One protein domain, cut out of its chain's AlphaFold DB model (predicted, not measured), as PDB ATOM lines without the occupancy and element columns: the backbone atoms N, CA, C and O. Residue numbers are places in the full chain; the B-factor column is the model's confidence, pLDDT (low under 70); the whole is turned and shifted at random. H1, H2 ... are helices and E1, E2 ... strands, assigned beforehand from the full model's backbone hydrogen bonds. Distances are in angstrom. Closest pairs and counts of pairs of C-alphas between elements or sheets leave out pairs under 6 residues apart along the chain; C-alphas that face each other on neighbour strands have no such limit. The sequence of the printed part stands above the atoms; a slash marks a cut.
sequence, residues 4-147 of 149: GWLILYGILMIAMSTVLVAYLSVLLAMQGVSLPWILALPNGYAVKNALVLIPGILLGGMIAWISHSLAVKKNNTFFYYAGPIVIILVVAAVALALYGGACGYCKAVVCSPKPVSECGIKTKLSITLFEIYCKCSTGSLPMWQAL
ATOM      1  N   GLY A   4     208.976 157.668 257.881       74.94
ATOM      2  CA  GLY A   4     207.583 157.480 258.305       74.94
ATOM      3  C   GLY A   4     206.552 158.329 257.548       74.94
ATOM      4  O   GLY A   4     205.437 157.868 257.336       74.94
ATOM      5  N   TRP A   5     206.919 159.526 257.075       75.25
ATOM      6  CA  TRP A   5     206.014 160.370 256.286       75.25
ATOM      7  C   TRP A   5     205.731 159.761 254.909       75.25
ATOM      8  O   TRP A   5     204.577 159.698 254.506       75.25
ATOM      9  N   LEU A   6     206.761 159.246 254.226       75.94
ATOM     10  CA  LEU A   6     206.610 158.590 252.920       75.94
ATOM     11  C   LEU A   6     205.754 157.322 253.008       75.94
ATOM     12  O   LEU A   6     204.922 157.093 252.136       75.94
ATOM     13  N   ILE A   7     205.932 156.524 254.067       81.00
ATOM     14  CA  ILE A   7     205.143 155.304 254.291       81.00
ATOM     15  C   ILE A   7     203.672 155.655 254.533       81.00
ATOM     16  O   ILE A   7     202.798 155.099 253.873       81.00
ATOM     17  N   LEU A   8     203.398 156.606 255.435       81.69
ATOM     18  CA  LEU A   8     202.034 157.068 255.703       81.69
ATOM     19  C   LEU A   8     201.372 157.593 254.428       81.69
ATOM     20  O   LEU A   8     200.230 157.243 254.136       81.69
ATOM     21  N   TYR A   9     202.107 158.387 253.647       78.75
ATOM     22  CA  TYR A   9     201.613 158.890 252.376       78.75
ATOM     23  C   TYR A   9     201.280 157.740 251.430       78.75
ATOM     24  O   TYR A   9     200.157 157.669 250.951       78.75
ATOM     25  N   GLY A  10     202.200 156.792 251.229       78.69
ATOM     26  CA  GLY A  10     201.991 155.623 250.371       78.69
ATOM     27  C   GLY A  10     200.766 154.781 250.748       78.69
ATOM     28  O   GLY A  10     200.058 154.304 249.866       78.69
ATOM     29  N   ILE A  11     200.452 154.645 252.037       82.62
ATOM     30  CA  ILE A  11     199.226 153.961 252.481       82.62
ATOM     31  C   ILE A  11     197.983 154.778 252.102       82.62
ATOM     32  O   ILE A  11     197.031 154.241 251.532       82.62
ATOM     33  N   LEU A  12     197.999 156.088 252.367       81.75
ATOM     34  CA  LEU A  12     196.888 156.989 252.046       81.75
ATOM     35  C   LEU A  12     196.619 157.075 250.537       81.75
ATOM     36  O   LEU A  12     195.465 157.126 250.119       81.75
ATOM     37  N   MET A  13     197.671 157.008 249.723       81.38
ATOM     38  CA  MET A  13     197.597 156.912 248.265       81.38
ATOM     39  C   MET A  13     196.770 155.721 247.799       81.38
ATOM     40  O   MET A  13     195.867 155.854 246.969       81.38
ATOM     41  N   ILE A  14     197.090 154.541 248.329       80.69
ATOM     42  CA  ILE A  14     196.423 153.296 247.959       80.69
ATOM     43  C   ILE A  14     194.964 153.348 248.415       80.69
ATOM     44  O   ILE A  14     194.073 153.003 247.638       80.69
ATOM     45  N   ALA A  15     194.705 153.850 249.627       80.06
ATOM     46  CA  ALA A  15     193.351 154.014 250.147       80.06
ATOM     47  C   ALA A  15     192.505 154.948 249.262       80.06
ATOM     48  O   ALA A  15     191.427 154.559 248.813       80.06
ATOM     49  N   MET A  16     193.020 156.136 248.933       80.44
ATOM     50  CA  MET A  16     192.346 157.102 248.058       80.44
ATOM     51  C   MET A  16     192.051 156.520 246.678       80.44
ATOM     52  O   MET A  16     190.937 156.653 246.176       80.44
ATOM     53  N   SER A  17     193.023 155.827 246.090       79.50
ATOM     54  CA  SER A  17     192.863 155.182 244.787       79.50
ATOM     55  C   SER A  17     191.781 154.111 244.810       79.50
ATOM     56  O   SER A  17     190.922 154.080 243.934       79.50
ATOM     57  N   THR A  18     191.782 153.269 245.840       76.81
ATOM     58  CA  THR A  18     190.816 152.172 245.981       76.81
ATOM     59  C   THR A  18     189.392 152.708 246.126       76.81
ATOM     60  O   THR A  18     188.478 152.242 245.448       76.81
ATOM     61  N   VAL A  19     189.210 153.730 246.965       78.25
ATOM     62  CA  VAL A  19     187.912 154.362 247.222       78.25
ATOM     63  C   VAL A  19     187.420 155.132 245.988       78.25
ATOM     64  O   VAL A  19     186.269 154.990 245.591       78.25
ATOM     65  N   LEU A  20     188.277 155.879 245.295       79.25
ATOM     66  CA  LEU A  20     187.871 156.594 244.080       79.25
ATOM     67  C   LEU A  20     187.403 155.636 242.974       79.25
ATOM     68  O   LEU A  20     186.364 155.849 242.350       79.25
ATOM     69  N   VAL A  21     188.150 154.556 242.760       79.00
ATOM     70  CA  VAL A  21     187.816 153.513 241.784       79.00
ATOM     71  C   VAL A  21     186.492 152.860 242.114       79.00
ATOM     72  O   VAL A  21     185.675 152.647 241.217       79.00
ATOM     73  N   ALA A  22     186.285 152.514 243.383       75.06
ATOM     74  CA  ALA A  22     185.036 151.932 243.828       75.06
ATOM     75  C   ALA A  22     183.871 152.861 243.517       75.06
ATOM     76  O   ALA A  22     182.892 152.420 242.917       75.06
ATOM     77  N   TYR A  23     183.999 154.142 243.857       77.19
ATOM     78  CA  TYR A  23     182.938 155.119 243.653       77.19
ATOM     79  C   TYR A  23     182.584 155.283 242.171       77.19
ATOM     80  O   TYR A  23     181.421 155.168 241.788       77.19
ATOM     81  N   LEU A  24     183.596 155.468 241.318       79.25
ATOM     82  CA  LEU A  24     183.405 155.584 239.871       79.25
ATOM     83  C   LEU A  24     182.809 154.308 239.270       79.25
ATOM     84  O   LEU A  24     181.936 154.385 238.412       79.25
ATOM     85  N   SER A  25     183.239 153.140 239.752       75.94
ATOM     86  CA  SER A  25     182.707 151.849 239.310       75.94
ATOM     87  C   SER A  25     181.223 151.703 239.650       75.94
ATOM     88  O   SER A  25     180.467 151.248 238.800       75.94
ATOM     89  N   VAL A  26     180.790 152.130 240.846       73.31
ATOM     90  CA  VAL A  26     179.365 152.153 241.230       73.31
ATOM     91  C   VAL A  26     178.574 153.072 240.305       73.31
ATOM     92  O   VAL A  26     177.552 152.660 239.761       73.31
ATOM     93  N   LEU A  27     179.039 154.311 240.119       77.75
ATOM     94  CA  LEU A  27     178.338 155.308 239.309       77.75
ATOM     95  C   LEU A  27     178.169 154.858 237.857       77.75
ATOM     96  O   LEU A  27     177.076 154.939 237.304       77.75
ATOM     97  N   LEU A  28     179.240 154.356 237.247       79.12
ATOM     98  CA  LEU A  28     179.222 153.888 235.862       79.12
ATOM     99  C   LEU A  28     178.373 152.619 235.712       79.12
ATOM    100  O   LEU A  28     177.620 152.501 234.748       79.12
ATOM    101  N   ALA A  29     178.413 151.713 236.695       72.88
ATOM    102  CA  ALA A  29     177.557 150.529 236.703       72.88
ATOM    103  C   ALA A  29     176.065 150.885 236.843       72.88
ATOM    104  O   ALA A  29     175.233 150.251 236.199       72.88
ATOM    105  N   MET A  30     175.709 151.916 237.622       72.69
ATOM    106  CA  MET A  30     174.332 152.438 237.677       72.69
ATOM    107  C   MET A  30     173.862 153.013 236.338       72.69
ATOM    108  O   MET A  30     172.682 152.922 236.017       72.69
ATOM    109  N   GLN A  31     174.770 153.599 235.558       80.12
ATOM    110  CA  GLN A  31     174.481 154.129 234.223       80.12
ATOM    111  C   GLN A  31     174.437 153.036 233.138       80.12
ATOM    112  O   GLN A  31     174.224 153.348 231.970       80.12
ATOM    113  N   GLY A  32     174.645 151.765 233.501       72.50
ATOM    114  CA  GLY A  32     174.666 150.645 232.559       72.50
ATOM    115  C   GLY A  32     175.954 150.539 231.736       72.50
ATOM    116  O   GLY A  32     175.989 149.802 230.754       72.50
ATOM    117  N   VAL A  33     177.021 151.251 232.113       79.12
ATOM    118  CA  VAL A  33     178.308 151.199 231.408       79.12
ATOM    119  C   VAL A  33     179.075 149.947 231.834       79.12
ATOM    120  O   VAL A  33     179.432 149.783 233.002       79.12
ATOM    121  N   SER A  34     179.374 149.065 230.880       69.75
ATOM    122  CA  SER A  34     180.203 147.881 231.122       69.75
ATOM    123  C   SER A  34     181.674 148.272 231.269       69.75
ATOM    124  O   SER A  34     182.279 148.785 230.324       69.75
ATOM    125  N   LEU A  35     182.269 148.004 232.431       75.88
ATOM    126  CA  LEU A  35     183.677 148.302 232.700       75.88
ATOM    127  C   LEU A  35     184.519 147.017 232.698       75.88
ATOM    128  O   LEU A  35     184.159 146.062 233.387       75.88
ATOM    129  N   PRO A  36     185.673 146.982 232.008       73.56
ATOM    130  CA  PRO A  36     186.465 145.759 231.827       73.56
ATOM    131  C   PRO A  36     187.157 145.265 233.109       73.56
ATOM    132  O   PRO A  36     187.670 144.151 233.151       73.56
ATOM    133  N   TRP A  37     187.197 146.083 234.163       76.31
ATOM    134  CA  TRP A  37     187.733 145.703 235.474       76.31
ATOM    135  C   TRP A  37     186.662 145.237 236.464       76.31
ATOM    136  O   TRP A  37     187.020 144.815 237.569       76.31
ATOM    137  N   ILE A  38     185.380 145.322 236.093       77.81
ATOM    138  CA  ILE A  38     184.256 144.852 236.897       77.81
ATOM    139  C   ILE A  38     183.898 143.430 236.471       77.81
ATOM    140  O   ILE A  38     183.637 143.154 235.304       77.81
ATOM    141  N   LEU A  39     183.838 142.529 237.443       79.12
ATOM    142  CA  LEU A  39     183.256 141.207 237.301       79.12
ATOM    143  C   LEU A  39     181.856 141.222 237.917       79.12
ATOM    144  O   LEU A  39     181.726 141.360 239.135       79.12
ATOM    145  N   ALA A  40     180.826 141.052 237.091       72.31
ATOM    146  CA  ALA A  40     179.467 140.846 237.577       72.31
ATOM    147  C   ALA A  40     179.382 139.523 238.356       72.31
ATOM    148  O   ALA A  40     179.856 138.481 237.901       72.31
ATOM    149  N   LEU A  41     178.796 139.577 239.548       76.38
ATOM    150  CA  LEU A  41     178.530 138.437 240.416       76.38
ATOM    151  C   LEU A  41     177.007 138.263 240.530       76.38
ATOM    152  O   LEU A  41     176.271 139.239 240.406       76.38
ATOM    153  N   PRO A  42     176.503 137.054 240.826       69.50
ATOM    154  CA  PRO A  42     175.059 136.811 240.920       69.50
ATOM    155  C   PRO A  42     174.348 137.689 241.965       69.50
ATOM    156  O   PRO A  42     173.163 137.954 241.834       69.50
ATOM    157  N   ASN A  43     175.082 138.172 242.972       74.69
ATOM    158  CA  ASN A  43     174.569 139.010 244.059       74.69
ATOM    159  C   ASN A  43     175.318 140.354 244.168       74.69
ATOM    160  O   ASN A  43     175.452 140.891 245.267       74.69
ATOM    161  N   GLY A  44     175.868 140.880 243.067       75.75
ATOM    162  CA  GLY A  44     176.605 142.149 243.075       75.75
ATOM    163  C   GLY A  44     177.719 142.209 242.034       75.75
ATOM    164  O   GLY A  44     177.559 141.732 240.914       75.75
ATOM    165  N   TYR A  45     178.864 142.792 242.380       75.19
ATOM    166  CA  TYR A  45     180.025 142.812 241.488       75.19
ATOM    167  C   TYR A  45     181.340 142.965 242.253       75.19
ATOM    168  O   TYR A  45     181.374 143.453 243.382       75.19
ATOM    169  N   ALA A  46     182.442 142.564 241.625       77.56
ATOM    170  CA  ALA A  46     183.789 142.700 242.169       77.56
ATOM    171  C   ALA A  46     184.712 143.437 241.202       77.56
ATOM    172  O   ALA A  46     184.608 143.269 239.991       77.56
ATOM    173  N   VAL A  47     185.662 144.209 241.729       75.62
ATOM    174  CA  VAL A  47     186.703 144.857 240.916       75.62
ATOM    175  C   VAL A  47     187.985 144.036 240.962       75.62
ATOM    176  O   VAL A  47     188.544 143.823 242.034       75.62
ATOM    177  N   LYS A  48     188.443 143.547 239.801       72.81
ATOM    178  CA  LYS A  48     189.549 142.573 239.681       72.81
ATOM    179  C   LYS A  48     190.869 143.130 239.148       72.81
ATOM    180  O   LYS A  48     191.862 142.411 239.131       72.81
ATOM    181  N   ASN A  49     190.898 144.371 238.670       69.00
ATOM    182  CA  ASN A  49     192.080 144.899 237.993       69.00
ATOM    183  C   ASN A  49     192.775 145.970 238.834       69.00
ATOM    184  O   ASN A  49     192.215 147.040 239.025       69.00
ATOM    185  N   ALA A  50     194.006 145.715 239.281       66.44
ATOM    186  CA  ALA A  50     194.803 146.676 240.049       66.44
ATOM    187  C   ALA A  50     195.278 147.887 239.228       66.44
ATOM    188  O   ALA A  50     195.548 148.938 239.808       66.44
ATOM    189  N   LEU A  51     195.315 147.791 237.890       68.88
ATOM    190  CA  LEU A  51     195.670 148.919 237.010       68.88
ATOM    191  C   LEU A  51     194.709 150.103 237.163       68.88
ATOM    192  O   LEU A  51     195.075 151.249 236.919       68.88
ATOM    193  N   VAL A  52     193.491 149.842 237.631       71.88
ATOM    194  CA  VAL A  52     192.493 150.877 237.888       71.88
ATOM    195  C   VAL A  52     192.909 151.826 239.025       71.88
ATOM    196  O   VAL A  52     192.371 152.920 239.122       71.88
ATOM    197  N   LEU A  53     193.880 151.446 239.869       75.38
ATOM    198  CA  LEU A  53     194.398 152.295 240.945       75.38
ATOM    199  C   LEU A  53     195.304 153.427 240.440       75.38
ATOM    200  O   LEU A  53     195.503 154.405 241.159       75.38
ATOM    201  N   ILE A  54     195.846 153.318 239.221       78.00
ATOM    202  CA  ILE A  54     196.831 154.265 238.674       78.00
ATOM    203  C   ILE A  54     196.366 155.732 238.763       78.00
ATOM    204  O   ILE A  54     197.149 156.553 239.243       78.00
ATOM    205  N   PRO A  55     195.125 156.105 238.389       75.38
ATOM    206  CA  PRO A  55     194.678 157.497 238.453       75.38
ATOM    207  C   PRO A  55     194.703 158.074 239.871       75.38
ATOM    208  O   PRO A  55     195.116 159.215 240.069       75.38
ATOM    209  N   GLY A  56     194.315 157.281 240.875       72.56
ATOM    210  CA  GLY A  56     194.378 157.711 242.270       72.56
ATOM    211  C   GLY A  56     195.817 157.842 242.776       72.56
ATOM    212  O   GLY A  56     196.122 158.769 243.528       72.56
ATOM    213  N   ILE A  57     196.719 156.973 242.301       79.94
ATOM    214  CA  ILE A  57     198.146 157.032 242.635       79.94
ATOM    215  C   ILE A  57     198.799 158.275 242.008       79.94
ATOM    216  O   ILE A  57     199.649 158.917 242.620       79.94
ATOM    217  N   LEU A  58     198.391 158.674 240.806       83.62
ATOM    218  CA  LEU A  58     198.874 159.915 240.197       83.62
ATOM    219  C   LEU A  58     198.369 161.142 240.967       83.62
ATOM    220  O   LEU A  58     199.163 162.011 241.338       83.62
ATOM    221  N   LEU A  59     197.067 161.183 241.268       80.25
ATOM    222  CA  LEU A  59     196.435 162.287 241.993       80.25
ATOM    223  C   LEU A  59     197.059 162.508 243.364       80.25
ATOM    224  O   LEU A  59     197.525 163.604 243.669       80.25
ATOM    225  N   GLY A  60     197.113 161.476 244.200       78.06
ATOM    226  CA  GLY A  60     197.684 161.671 245.521       78.06
ATOM    227  C   GLY A  60     199.203 161.930 245.471       78.06
ATOM    228  O   GLY A  60     199.724 162.621 246.345       78.06
ATOM    229  N   GLY A  61     199.915 161.467 244.432       81.12
ATOM    230  CA  GLY A  61     201.347 161.700 244.256       81.12
ATOM    231  C   GLY A  61     201.613 163.176 243.983       81.12
ATOM    232  O   GLY A  61     202.526 163.769 244.558       81.12
ATOM    233  N   MET A  62     200.729 163.799 243.202       85.00
ATOM    234  CA  MET A  62     200.702 165.242 242.999       85.00
ATOM    235  C   MET A  62     200.446 165.996 244.312       85.00
ATOM    236  O   MET A  62     201.160 166.955 244.604       85.00
ATOM    237  N   ILE A  63     199.509 165.545 245.158       82.44
ATOM    238  CA  ILE A  63     199.272 166.158 246.482       82.44
ATOM    239  C   ILE A  63     200.518 166.014 247.374       82.44
ATOM    240  O   ILE A  63     200.893 166.968 248.062       82.44
ATOM    241  N   ALA A  64     201.195 164.859 247.337       81.75
ATOM    242  CA  ALA A  64     202.425 164.610 248.097       81.75
ATOM    243  C   ALA A  64     203.525 165.588 247.693       81.75
ATOM    244  O   ALA A  64     204.180 166.201 248.541       81.75
ATOM    245  N   TRP A  65     203.691 165.757 246.383       83.81
ATOM    246  CA  TRP A  65     204.672 166.652 245.802       83.81
ATOM    247  C   TRP A  65     204.379 168.119 246.130       83.81
ATOM    248  O   TRP A  65     205.285 168.834 246.556       83.81
ATOM    249  N   ILE A  66     203.119 168.560 246.030       86.44
ATOM    250  CA  ILE A  66     202.700 169.918 246.412       86.44
ATOM    251  C   ILE A  66     202.963 170.161 247.901       86.44
ATOM    252  O   ILE A  66     203.564 171.172 248.265       86.44
ATOM    253  N   SER A  67     202.574 169.215 248.756       82.31
ATOM    254  CA  SER A  67     202.767 169.297 250.209       82.31
ATOM    255  C   SER A  67     204.249 169.410 250.573       82.31
ATOM    256  O   SER A  67     204.634 170.258 251.377       82.31
ATOM    257  N   HIS A  68     205.103 168.610 249.926       83.62
ATOM    258  CA  HIS A  68     206.551 168.680 250.103       83.62
ATOM    259  C   HIS A  68     207.138 170.001 249.587       83.62
ATOM    260  O   HIS A  68     207.895 170.658 250.301       83.62
ATOM    261  N   SER A  69     206.757 170.427 248.379       84.44
ATOM    262  CA  SER A  69     207.221 171.674 247.759       84.44
ATOM    263  C   SER A  69     206.869 172.893 248.615       84.44
ATOM    264  O   SER A  69     207.716 173.756 248.842       84.44
ATOM    265  N   LEU A  70     205.656 172.936 249.175       85.06
ATOM    266  CA  LEU A  70     205.227 173.982 250.105       85.06
ATOM    267  C   LEU A  70     206.000 173.934 251.423       85.06
ATOM    268  O   LEU A  70     206.436 174.980 251.899       85.06
ATOM    269  N   ALA A  71     206.220 172.743 251.986       83.19
ATOM    270  CA  ALA A  71     206.969 172.594 253.230       83.19
ATOM    271  C   ALA A  71     208.419 173.085 253.102       83.19
ATOM    272  O   ALA A  71     208.920 173.752 254.005       83.19
ATOM    273  N   VAL A  72     209.069 172.795 251.970       84.50
ATOM    274  CA  VAL A  72     210.437 173.247 251.674       84.50
ATOM    275  C   VAL A  72     210.466 174.747 251.379       84.50
ATOM    276  O   VAL A  72     211.243 175.468 251.996       84.50
ATOM    277  N   LYS A  73     209.587 175.254 250.499       88.56
ATOM    278  CA  LYS A  73     209.564 176.680 250.116       88.56
ATOM    279  C   LYS A  73     209.195 177.615 251.266       88.56
ATOM    280  O   LYS A  73     209.675 178.741 251.311       88.56
ATOM    281  N   LYS A  74     208.309 177.184 252.166       87.06
ATOM    282  CA  LYS A  74     207.851 177.983 253.316       87.06
ATOM    283  C   LYS A  74     208.619 177.676 254.603       87.06
ATOM    284  O   LYS A  74     208.302 178.279 255.623       87.06
ATOM    285  N   ASN A  75     209.573 176.740 254.564       84.56
ATOM    286  CA  ASN A  75     210.295 176.212 255.725       84.56
ATOM    287  C   ASN A  75     209.368 175.891 256.917       84.56
ATOM    288  O   ASN A  75     209.686 176.163 258.072       84.56
ATOM    289  N   ASN A  76     208.180 175.359 256.623       83.38
ATOM    290  CA  ASN A  76     207.150 175.090 257.618       83.38
ATOM    291  C   ASN A  76     206.743 173.619 257.549       83.38
ATOM    292  O   ASN A  76     206.204 173.136 256.551       83.38
ATOM    293  N   THR A  77     206.991 172.903 258.642       80.12
ATOM    294  CA  THR A  77     206.727 171.470 258.775       80.12
ATOM    295  C   THR A  77     205.243 171.117 258.784       80.12
ATOM    296  O   THR A  77     204.907 169.974 258.488       80.12
ATOM    297  N   PHE A  78     204.350 172.077 259.045       82.31
ATOM    298  CA  PHE A  78     202.899 171.883 258.999       82.31
ATOM    299  C   PHE A  78     202.413 171.348 257.642       82.31
ATOM    300  O   PHE A  78     201.550 170.472 257.591       82.31
ATOM    301  N   PHE A  79     203.013 171.799 256.536       79.81
ATOM    302  CA  PHE A  79     202.602 171.385 255.190       79.81
ATOM    303  C   PHE A  79     202.836 169.894 254.908       79.81
ATOM    304  O   PHE A  79     202.142 169.328 254.068       79.81
ATOM    305  N   TYR A  80     203.719 169.219 255.655       74.69
ATOM    306  CA  TYR A  80     203.845 167.759 255.583       74.69
ATOM    307  C   TYR A  80     202.615 167.026 256.133       74.69
ATOM    308  O   TYR A  80     202.352 165.903 255.710       74.69
ATOM    309  N   TYR A  81     201.867 167.638 257.054       78.44
ATOM    310  CA  TYR A  81     200.695 167.043 257.706       78.44
ATOM    311  C   TYR A  81     199.375 167.509 257.089       78.44
ATOM    312  O   TYR A  81     198.411 166.745 257.075       78.44
ATOM    313  N   ALA A  82     199.342 168.708 256.505       80.25
ATOM    314  CA  ALA A  82     198.163 169.229 255.820       80.25
ATOM    315  C   ALA A  82     197.703 168.323 254.659       80.25
ATOM    316  O   ALA A  82     196.523 167.995 254.573       80.25
ATOM    317  N   GLY A  83     198.629 167.856 253.811       75.19
ATOM    318  CA  GLY A  83     198.318 166.945 252.698       75.19
ATOM    319  C   GLY A  83     197.656 165.631 253.143       75.19
ATOM    320  O   GLY A  83     196.551 165.333 252.690       75.19
ATOM    321  N   PRO A  84     198.270 164.866 254.067       79.31
ATOM    322  CA  PRO A  84     197.673 163.653 254.626       79.31
ATOM    323  C   PRO A  84     196.292 163.872 255.245       79.31
ATOM    324  O   PRO A  84     195.398 163.064 255.015       79.31
ATOM    325  N   ILE A  85     196.091 164.969 255.987       83.62
ATOM    326  CA  ILE A  85     194.791 165.295 256.597       83.62
ATOM    327  C   ILE A  85     193.721 165.488 255.521       83.62
ATOM    328  O   ILE A  85     192.639 164.913 255.623       83.62
ATOM    329  N   VAL A  86     194.029 166.241 254.461       80.31
ATOM    330  CA  VAL A  86     193.103 166.440 253.338       80.31
ATOM    331  C   VAL A  86     192.764 165.107 252.671       80.31
ATOM    332  O   VAL A  86     191.592 164.840 252.417       80.31
ATOM    333  N   ILE A  87     193.754 164.237 252.445       79.75
ATOM    334  CA  ILE A  87     193.509 162.913 251.855       79.75
ATOM    335  C   ILE A  87     192.590 162.077 252.751       79.75
ATOM    336  O   ILE A  87     191.647 161.478 252.243       79.75
ATOM    337  N   ILE A  88     192.810 162.061 254.069       84.00
ATOM    338  CA  ILE A  88     191.960 161.320 255.016       84.00
ATOM    339  C   ILE A  88     190.507 161.806 254.945       84.00
ATOM    340  O   ILE A  88     189.595 160.985 254.853       84.00
ATOM    341  N   LEU A  89     190.286 163.124 254.945       84.62
ATOM    342  CA  LEU A  89     188.942 163.703 254.861       84.62
ATOM    343  C   LEU A  89     188.246 163.343 253.543       84.62
ATOM    344  O   LEU A  89     187.080 162.949 253.551       84.62
ATOM    345  N   VAL A  90     188.966 163.418 252.419       82.00
ATOM    346  CA  VAL A  90     188.439 163.034 251.101       82.00
ATOM    347  C   VAL A  90     188.106 161.544 251.061       82.00
ATOM    348  O   VAL A  90     187.020 161.173 250.627       82.00
ATOM    349  N   VAL A  91     188.998 160.683 251.556       81.75
ATOM    350  CA  VAL A  91     188.772 159.233 251.629       81.75
ATOM    351  C   VAL A  91     187.520 158.918 252.444       81.75
ATOM    352  O   VAL A  91     186.684 158.142 251.986       81.75
ATOM    353  N   ALA A  92     187.355 159.542 253.613       83.69
ATOM    354  CA  ALA A  92     186.187 159.336 254.464       83.69
ATOM    355  C   ALA A  92     184.885 159.773 253.770       83.69
ATOM    356  O   ALA A  92     183.915 159.014 253.745       83.69
ATOM    357  N   ALA A  93     184.874 160.960 253.156       82.81
ATOM    358  CA  ALA A  93     183.706 161.481 252.448       82.81
ATOM    359  C   ALA A  93     183.303 160.595 251.257       82.81
ATOM    360  O   ALA A  93     182.126 160.273 251.085       82.81
ATOM    361  N   VAL A  94     184.274 160.148 250.454       78.81
ATOM    362  CA  VAL A  94     183.994 159.289 249.298       78.81
ATOM    363  C   VAL A  94     183.584 157.885 249.746       78.81
ATOM    364  O   VAL A  94     182.693 157.310 249.133       78.81
ATOM    365  N   ALA A  95     184.149 157.346 250.832       77.75
ATOM    366  CA  ALA A  95     183.730 156.059 251.397       77.75
ATOM    367  C   ALA A  95     182.263 156.076 251.874       77.75
ATOM    368  O   ALA A  95     181.525 155.118 251.636       77.75
ATOM    369  N   LEU A  96     181.818 157.180 252.484       81.44
ATOM    370  CA  LEU A  96     180.413 157.398 252.851       81.44
ATOM    371  C   LEU A  96     179.504 157.432 251.613       81.44
ATOM    372  O   LEU A  96     178.493 156.728 251.567       81.44
ATOM    373  N   ALA A  97     179.886 158.198 250.588       79.44
ATOM    374  CA  ALA A  97     179.142 158.267 249.328       79.44
ATOM    375  C   ALA A  97     179.075 156.901 248.623       79.44
ATOM    376  O   ALA A  97     178.046 156.524 248.064       79.44
ATOM    377  N   LEU A  98     180.158 156.132 248.700       79.00
ATOM    378  CA  LEU A  98     180.265 154.772 248.194       79.00
ATOM    379  C   LEU A  98     179.291 153.804 248.830       79.00
ATOM    380  O   LEU A  98     178.694 153.003 248.122       79.00
ATOM    381  N   TYR A  99     179.150 153.861 250.151       77.94
ATOM    382  CA  TYR A  99     178.209 153.005 250.857       77.94
ATOM    383  C   TYR A  99     176.775 153.288 250.390       77.94
ATOM    384  O   TYR A  99     176.050 152.365 250.018       77.94
ATOM    385  N   GLY A 100     176.405 154.571 250.290       77.62
ATOM    386  CA  GLY A 100     175.114 154.985 249.734       77.62
ATOM    387  C   GLY A 100     174.919 154.536 248.281       77.62
ATOM    388  O   GLY A 100     173.885 153.961 247.939       77.62
ATOM    389  N   GLY A 101     175.936 154.726 247.439       77.56
ATOM    390  CA  GLY A 101     175.926 154.296 246.045       77.56
ATOM    391  C   GLY A 101     175.809 152.776 245.891       77.56
ATOM    392  O   GLY A 101     174.973 152.297 245.136       77.56
ATOM    393  N   ALA A 102     176.586 151.990 246.634       76.00
ATOM    394  CA  ALA A 102     176.552 150.529 246.565       76.00
ATOM    395  C   ALA A 102     175.160 149.980 246.918       76.00
ATOM    396  O   ALA A 102     174.617 149.151 246.189       76.00
ATOM    397  N   CYS A 103     174.535 150.497 247.979       77.25
ATOM    398  CA  CYS A 103     173.167 150.130 248.346       77.25
ATOM    399  C   CYS A 103     172.138 150.588 247.296       77.25
ATOM    400  O   CYS A 103     171.194 149.851 246.994       77.25
ATOM    401  N   GLY A 104     172.337 151.762 246.687       78.56
ATOM    402  CA  GLY A 104     171.538 152.229 245.552       78.56
ATOM    403  C   GLY A 104     171.630 151.293 244.344       78.56
ATOM    404  O   GLY A 104     170.604 150.932 243.771       78.56
ATOM    405  N   TYR A 105     172.838 150.834 244.005       77.56
ATOM    406  CA  TYR A 105     173.078 149.882 242.920       77.56
ATOM    407  C   TYR A 105     172.396 148.543 243.213       77.56
ATOM    408  O   TYR A 105     171.675 148.015 242.365       77.56
ATOM    409  N   CYS A 106     172.533 148.035 244.442       78.31
ATOM    410  CA  CYS A 106     171.837 146.830 244.885       78.31
ATOM    411  C   CYS A 106     170.319 146.945 244.709       78.31
ATOM    412  O   CYS A 106     169.687 146.000 244.251       78.31
ATOM    413  N   LYS A 107     169.729 148.097 245.043       80.38
ATOM    414  CA  LYS A 107     168.284 148.327 244.922       80.38
ATOM    415  C   LYS A 107     167.830 148.441 243.466       80.38
ATOM    416  O   LYS A 107     166.817 147.849 243.110       80.38
ATOM    417  N   ALA A 108     168.550 149.207 242.649       76.62
ATOM    418  CA  ALA A 108     168.127 149.547 241.293       76.62
ATOM    419  C   ALA A 108     168.435 148.449 240.266       76.62
ATOM    420  O   ALA A 108     167.631 148.222 239.367       76.62
ATOM    421  N   VAL A 109     169.582 147.774 240.398       76.81
ATOM    422  CA  VAL A 109     170.115 146.879 239.357       76.81
ATOM    423  C   VAL A 109     170.001 145.406 239.744       76.81
ATOM    424  O   VAL A 109     169.610 144.594 238.916       76.81
ATOM    425  N   VAL A 110     170.334 145.046 240.990       76.06
ATOM    426  CA  VAL A 110     170.445 143.628 241.395       76.06
ATOM    427  C   VAL A 110     169.139 143.092 241.975       76.06
ATOM    428  O   VAL A 110     168.673 142.028 241.582       76.06
ATOM    429  N   CYS A 111     168.553 143.806 242.935       76.81
ATOM    430  CA  CYS A 111     167.402 143.319 243.684       76.81
ATOM    431  C   CYS A 111     166.061 143.723 243.090       76.81
ATOM    432  O   CYS A 111     165.076 143.101 243.463       76.81
ATOM    433  N   SER A 112     165.994 144.696 242.179       76.06
ATOM    434  CA  SER A 112     164.726 145.130 241.580       76.06
ATOM    435  C   SER A 112     163.990 143.948 240.922       76.06
ATOM    436  O   SER A 112     164.602 143.239 240.119       76.06
ATOM    437  N   PRO A 113     162.706 143.685 241.250       70.25
ATOM    438  CA  PRO A 113     161.767 144.522 242.020       70.25
ATOM    439  C   PRO A 113     161.713 144.261 243.544       70.25
ATOM    440  O   PRO A 113     160.932 144.891 244.254       70.25
ATOM    441  N   LYS A 114     162.500 143.327 244.077       76.81
ATOM    442  CA  LYS A 114     162.528 142.941 245.496       76.81
ATOM    443  C   LYS A 114     163.275 143.966 246.368       76.81
ATOM    444  O   LYS A 114     164.263 144.565 245.934       76.81
ATOM    445  N   PRO A 115     162.869 144.148 247.639       75.06
ATOM    446  CA  PRO A 115     163.589 145.020 248.557       75.06
ATOM    447  C   PRO A 115     164.966 144.444 248.921       75.06
ATOM    448  O   PRO A 115     165.151 143.228 249.024       75.06
ATOM    449  N   VAL A 116     165.937 145.330 249.147       79.88
ATOM    450  CA  VAL A 116     167.276 144.969 249.635       79.88
ATOM    451  C   VAL A 116     167.189 144.692 251.136       79.88
ATOM    452  O   VAL A 116     166.770 145.559 251.895       79.88
ATOM    453  N   SER A 117     167.578 143.490 251.557       80.69
ATOM    454  CA  SER A 117     167.654 143.098 252.970       80.69
ATOM    455  C   SER A 117     168.990 143.498 253.588       80.69
ATOM    456  O   SER A 117     169.026 143.949 254.727       80.69
ATOM    457  N   GLU A 118     170.089 143.314 252.856       80.94
ATOM    458  CA  GLU A 118     171.429 143.710 253.292       80.94
ATOM    459  C   GLU A 118     172.225 144.220 252.088       80.94
ATOM    460  O   GLU A 118     172.158 143.657 250.993       80.94
ATOM    461  N   CYS A 119     173.005 145.275 252.298       81.25
ATOM    462  CA  CYS A 119     173.992 145.767 251.346       81.25
ATOM    463  C   CYS A 119     175.307 146.025 252.074       81.25
ATOM    464  O   CYS A 119     175.326 146.446 253.234       81.25
ATOM    465  N   GLY A 120     176.418 145.793 251.386       76.88
ATOM    466  CA  GLY A 120     177.708 146.189 251.918       76.88
ATOM    467  C   GLY A 120     178.856 145.999 250.948       76.88
ATOM    468  O   GLY A 120     178.705 145.517 249.824       76.88
ATOM    469  N   ILE A 121     180.023 146.416 251.420       76.75
ATOM    470  CA  ILE A 121     181.272 146.405 250.670       76.75
ATOM    471  C   ILE A 121     182.242 145.514 251.437       76.75
ATOM    472  O   ILE A 121     182.556 145.780 252.597       76.75
ATOM    473  N   LYS A 122     182.717 144.447 250.801       73.81
ATOM    474  CA  LYS A 122     183.801 143.608 251.308       73.81
ATOM    475  C   LYS A 122     185.075 143.952 250.561       73.81
ATOM    476  O   LYS A 122     185.214 143.650 249.382       73.81
ATOM    477  N   THR A 123     186.034 144.551 251.248       65.00
ATOM    478  CA  THR A 123     187.406 144.671 250.748       65.00
ATOM    479  C   THR A 123     188.117 143.336 250.949       65.00
ATOM    480  O   THR A 123     188.238 142.872 252.083       65.00
ATOM    481  N   LYS A 124     188.571 142.697 249.867       62.16
ATOM    482  CA  LYS A 124     189.413 141.499 249.946       62.16
ATOM    483  C   LYS A 124     190.858 141.906 249.690       62.16
ATOM    484  O   LYS A 124     191.155 142.656 248.773       62.16
ATOM    485  N   LEU A 125     191.774 141.385 250.497       50.44
ATOM    486  CA  LEU A 125     193.218 141.580 250.333       50.44
ATOM    487  C   LEU A 125     193.766 140.586 249.281       50.44
ATOM    488  O   LEU A 125     194.691 139.828 249.538       50.44
ATOM    489  N   SER A 126     193.109 140.497 248.119       53.59
ATOM    490  CA  SER A 126     193.395 139.516 247.059       53.59
ATOM    491  C   SER A 126     193.254 140.164 245.670       53.59
ATOM    492  O   SER A 126     193.096 141.374 245.569       53.59
ATOM    493  N   ILE A 127     193.273 139.374 244.585       53.09
ATOM    494  CA  ILE A 127     193.102 139.829 243.182       53.09
ATOM    495  C   ILE A 127     191.824 140.680 243.004       53.09
ATOM    496  O   ILE A 127     191.729 141.503 242.101       53.09
ATOM    497  N   THR A 128     190.837 140.498 243.885       55.72
ATOM    498  CA  THR A 128     189.646 141.351 243.984       55.72
ATOM    499  C   THR A 128     189.886 142.480 244.985       55.72
ATOM    500  O   THR A 128     190.004 142.211 246.174       55.72
ATOM    501  N   LEU A 129     189.927 143.732 244.517       66.94
ATOM    502  CA  LEU A 129     190.148 144.916 245.360       66.94
ATOM    503  C   LEU A 129     189.007 145.146 246.353       66.94
ATOM    504  O   LEU A 129     189.220 145.437 247.529       66.94
ATOM    505  N   PHE A 130     187.777 145.018 245.871       74.38
ATOM    506  CA  PHE A 130     186.570 145.072 246.680       74.38
ATOM    507  C   PHE A 130     185.423 144.396 245.931       74.38
ATOM    508  O   PHE A 130     185.412 144.295 244.701       74.38
ATOM    509  N   GLU A 131     184.468 143.921 246.712       75.06
ATOM    510  CA  GLU A 131     183.268 143.222 246.292       75.06
ATOM    511  C   GLU A 131     182.071 143.928 246.922       75.06
ATOM    512  O   GLU A 131     182.004 144.086 248.141       75.06
ATOM    513  N   ILE A 132     181.136 144.371 246.091       78.62
ATOM    514  CA  ILE A 132     179.839 144.844 246.558       78.62
ATOM    515  C   ILE A 132     178.917 143.643 246.594       78.62
ATOM    516  O   ILE A 132     178.751 142.954 245.586       78.62
ATOM    517  N   TYR A 133     178.340 143.402 247.766       81.56
ATOM    518  CA  TYR A 133     177.375 142.341 247.973       81.56
ATOM    519  C   TYR A 133     176.003 142.936 248.258       81.56
ATOM    520  O   TYR A 133     175.844 143.888 249.028       81.56
ATOM    521  N   CYS A 134     175.009 142.321 247.641       81.56
ATOM    522  CA  CYS A 134     173.608 142.659 247.752       81.56
ATOM    523  C   CYS A 134     172.860 141.395 248.164       81.56
ATOM    524  O   CYS A 134     172.948 140.366 247.497       81.56
ATOM    525  N   LYS A 135     172.105 141.457 249.253       81.75
ATOM    526  CA  LYS A 135     171.191 140.391 249.652       81.75
ATOM    527  C   LYS A 135     169.776 140.904 249.479       81.75
ATOM    528  O   LYS A 135     169.336 141.800 250.200       81.75
ATOM    529  N   CYS A 136     169.072 140.348 248.507       80.81
ATOM    530  CA  CYS A 136     167.679 140.688 248.252       80.81
ATOM    531  C   CYS A 136     166.781 139.901 249.210       80.81
ATOM    532  O   CYS A 136     167.059 138.738 249.508       80.81
ATOM    533  N   SER A 137     165.716 140.527 249.706       76.50
ATOM    534  CA  SER A 137     164.738 139.837 250.542       76.50
ATOM    535  C   SER A 137     164.057 138.727 249.742       76.50
ATOM    536  O   SER A 137     163.637 138.929 248.601       76.50
ATOM    537  N   THR A 138     163.937 137.546 250.343       64.31
ATOM    538  CA  THR A 138     163.145 136.425 249.817       64.31
ATOM    539  C   THR A 138     161.657 136.559 250.140       64.31
ATOM    540  O   THR A 138     160.867 135.745 249.667       64.31
ATOM    541  N   GLY A 139     161.266 137.585 250.909       50.91
ATOM    542  CA  GLY A 139     159.873 137.888 251.221       50.91
ATOM    543  C   GLY A 139     159.064 138.140 249.950       50.91
ATOM    544  O   GLY A 139     159.471 138.933 249.101       50.91
ATOM    545  N   SER A 140     157.945 137.422 249.832       50.59
ATOM    546  CA  SER A 140     156.907 137.574 248.807       50.59
ATOM    547  C   SER A 140     156.721 139.032 248.394       50.59
ATOM    548  O   SER A 140     156.670 139.906 249.263       50.59
ATOM    549  N   LEU A 141     156.581 139.281 247.084       51.25
ATOM    550  CA  LEU A 141     156.127 140.578 246.577       51.25
ATOM    551  C   LEU A 141     154.962 141.080 247.447       51.25
ATOM    552  O   LEU A 141     154.085 140.273 247.781       51.25
ATOM    553  N   PRO A 142     154.922 142.371 247.826       51.06
ATOM    554  CA  PRO A 142     153.714 142.921 248.419       51.06
ATOM    555  C   PRO A 142     152.552 142.586 247.477       51.06
ATOM    556  O   PRO A 142     152.662 142.800 246.271       51.06
ATOM    557  N   MET A 143     151.478 142.006 248.019       48.56
ATOM    558  CA  MET A 143     150.350 141.424 247.269       48.56
ATOM    559  C   MET A 143     149.799 142.365 246.174       48.56
ATOM    560  O   MET A 143     149.335 141.907 245.137       48.56
ATOM    561  N   TRP A 144     149.952 143.678 246.356       51.66
ATOM    562  CA  TRP A 144     149.614 144.724 245.389       51.66
ATOM    563  C   TRP A 144     150.430 144.685 244.080       51.66
ATOM    564  O   TRP A 144     149.860 144.889 243.017       51.66
ATOM    565  N   GLN A 145     151.725 144.341 244.106       50.38
ATOM    566  CA  GLN A 145     152.540 144.184 242.886       50.38
ATOM    567  C   GLN A 145     152.265 142.876 242.134       50.38
ATOM    568  O   GLN A 145     152.582 142.776 240.952       50.38
ATOM    569  N   ALA A 146     151.672 141.875 242.789       49.78
ATOM    570  CA  ALA A 146     151.249 140.638 242.131       49.78
ATOM    571  C   ALA A 146     149.928 140.799 241.351       49.78
ATOM    572  O   ALA A 146     149.586 139.926 240.558       49.78
ATOM    573  N   LEU A 147     149.202 141.903 241.564       46.59
ATOM    574  CA  LEU A 147     147.879 142.152 240.986       46.59
ATOM    575  C   LEU A 147     147.884 143.071 239.755       46.59
ATOM    576  O   LEU A 147     146.824 143.280 239.178       46.59
TER     577      LEU A 147
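What this domain is: This is residues 4 to 147 of the 149 residues of the protein "Hypothetical membrane protein" of Anaerolinea thermophila (strain DSM 14523 / JCM 11388 / NBRC 100420 / UNI-1) (UniProt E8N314). A small four-stranded sheet has parts of H1 and H3 packed over one face, and the three helices reach away from it as an up-and-down bundle, each running against the one before. The H2 and H3 hairpin makes one far end, and the tail after E4 lengthens the other. The 144 printed residues include H1 E1 E2 H2 H3 E3 E4, class mixed; the sheet, E1 - E2 - E4 - E3, is antiparallel. The whole is loose, radius of gyration of the C-alphas 19.1 A, spanning 72 by 26 by 24 A.

Where its parts are: Look first at E1, residues 38 to 41, E2, 44 to 47, E4, 130 to 136, and E3, 116 to 122. Find C-alpha 4 at (207.583, 157.480, 258.305); H1, residues 4 to 30, runs 39.5 A. H2, residues 50 to 73, has a kink of 34 degrees near residue 57. H3, residues 79 to 110, runs 44.7 A to (170.445, 143.628, 241.395).

How they stand to each other: Find N 39 and O 46 at 2.8 A for E1 and E2, N 132 and O 45 at 2.9 A for E2 and E4, and N 133 and O 120 at 3.0 A for E4 and E3. H1 and H3 are on the same face, two layers, at heights of 7.2 and 9.2 A over the sheet. E2, H2 H3, E3 form a split strand-helix-strand unit, E4 between its strands, crossover right-handed. H1 and H3 touch at Tyr 23 and Leu 98, closest C-alphas 5.3 A apart. H1 touches H2 with residues 9 to 21 alone, at a steep tilt of 44 degrees. Every O i to N i+4 pair is within hydrogen-bond range in H1, 17 of 20 in H2, 26 of 28 in H3.

The domain as a whole: The farthest C-alphas, Asn 75 and Leu 147, are 72.6 A apart. The printed part has no cut and no long link. Residues under pLDDT 70 include 123 to 129 and 138 to 147.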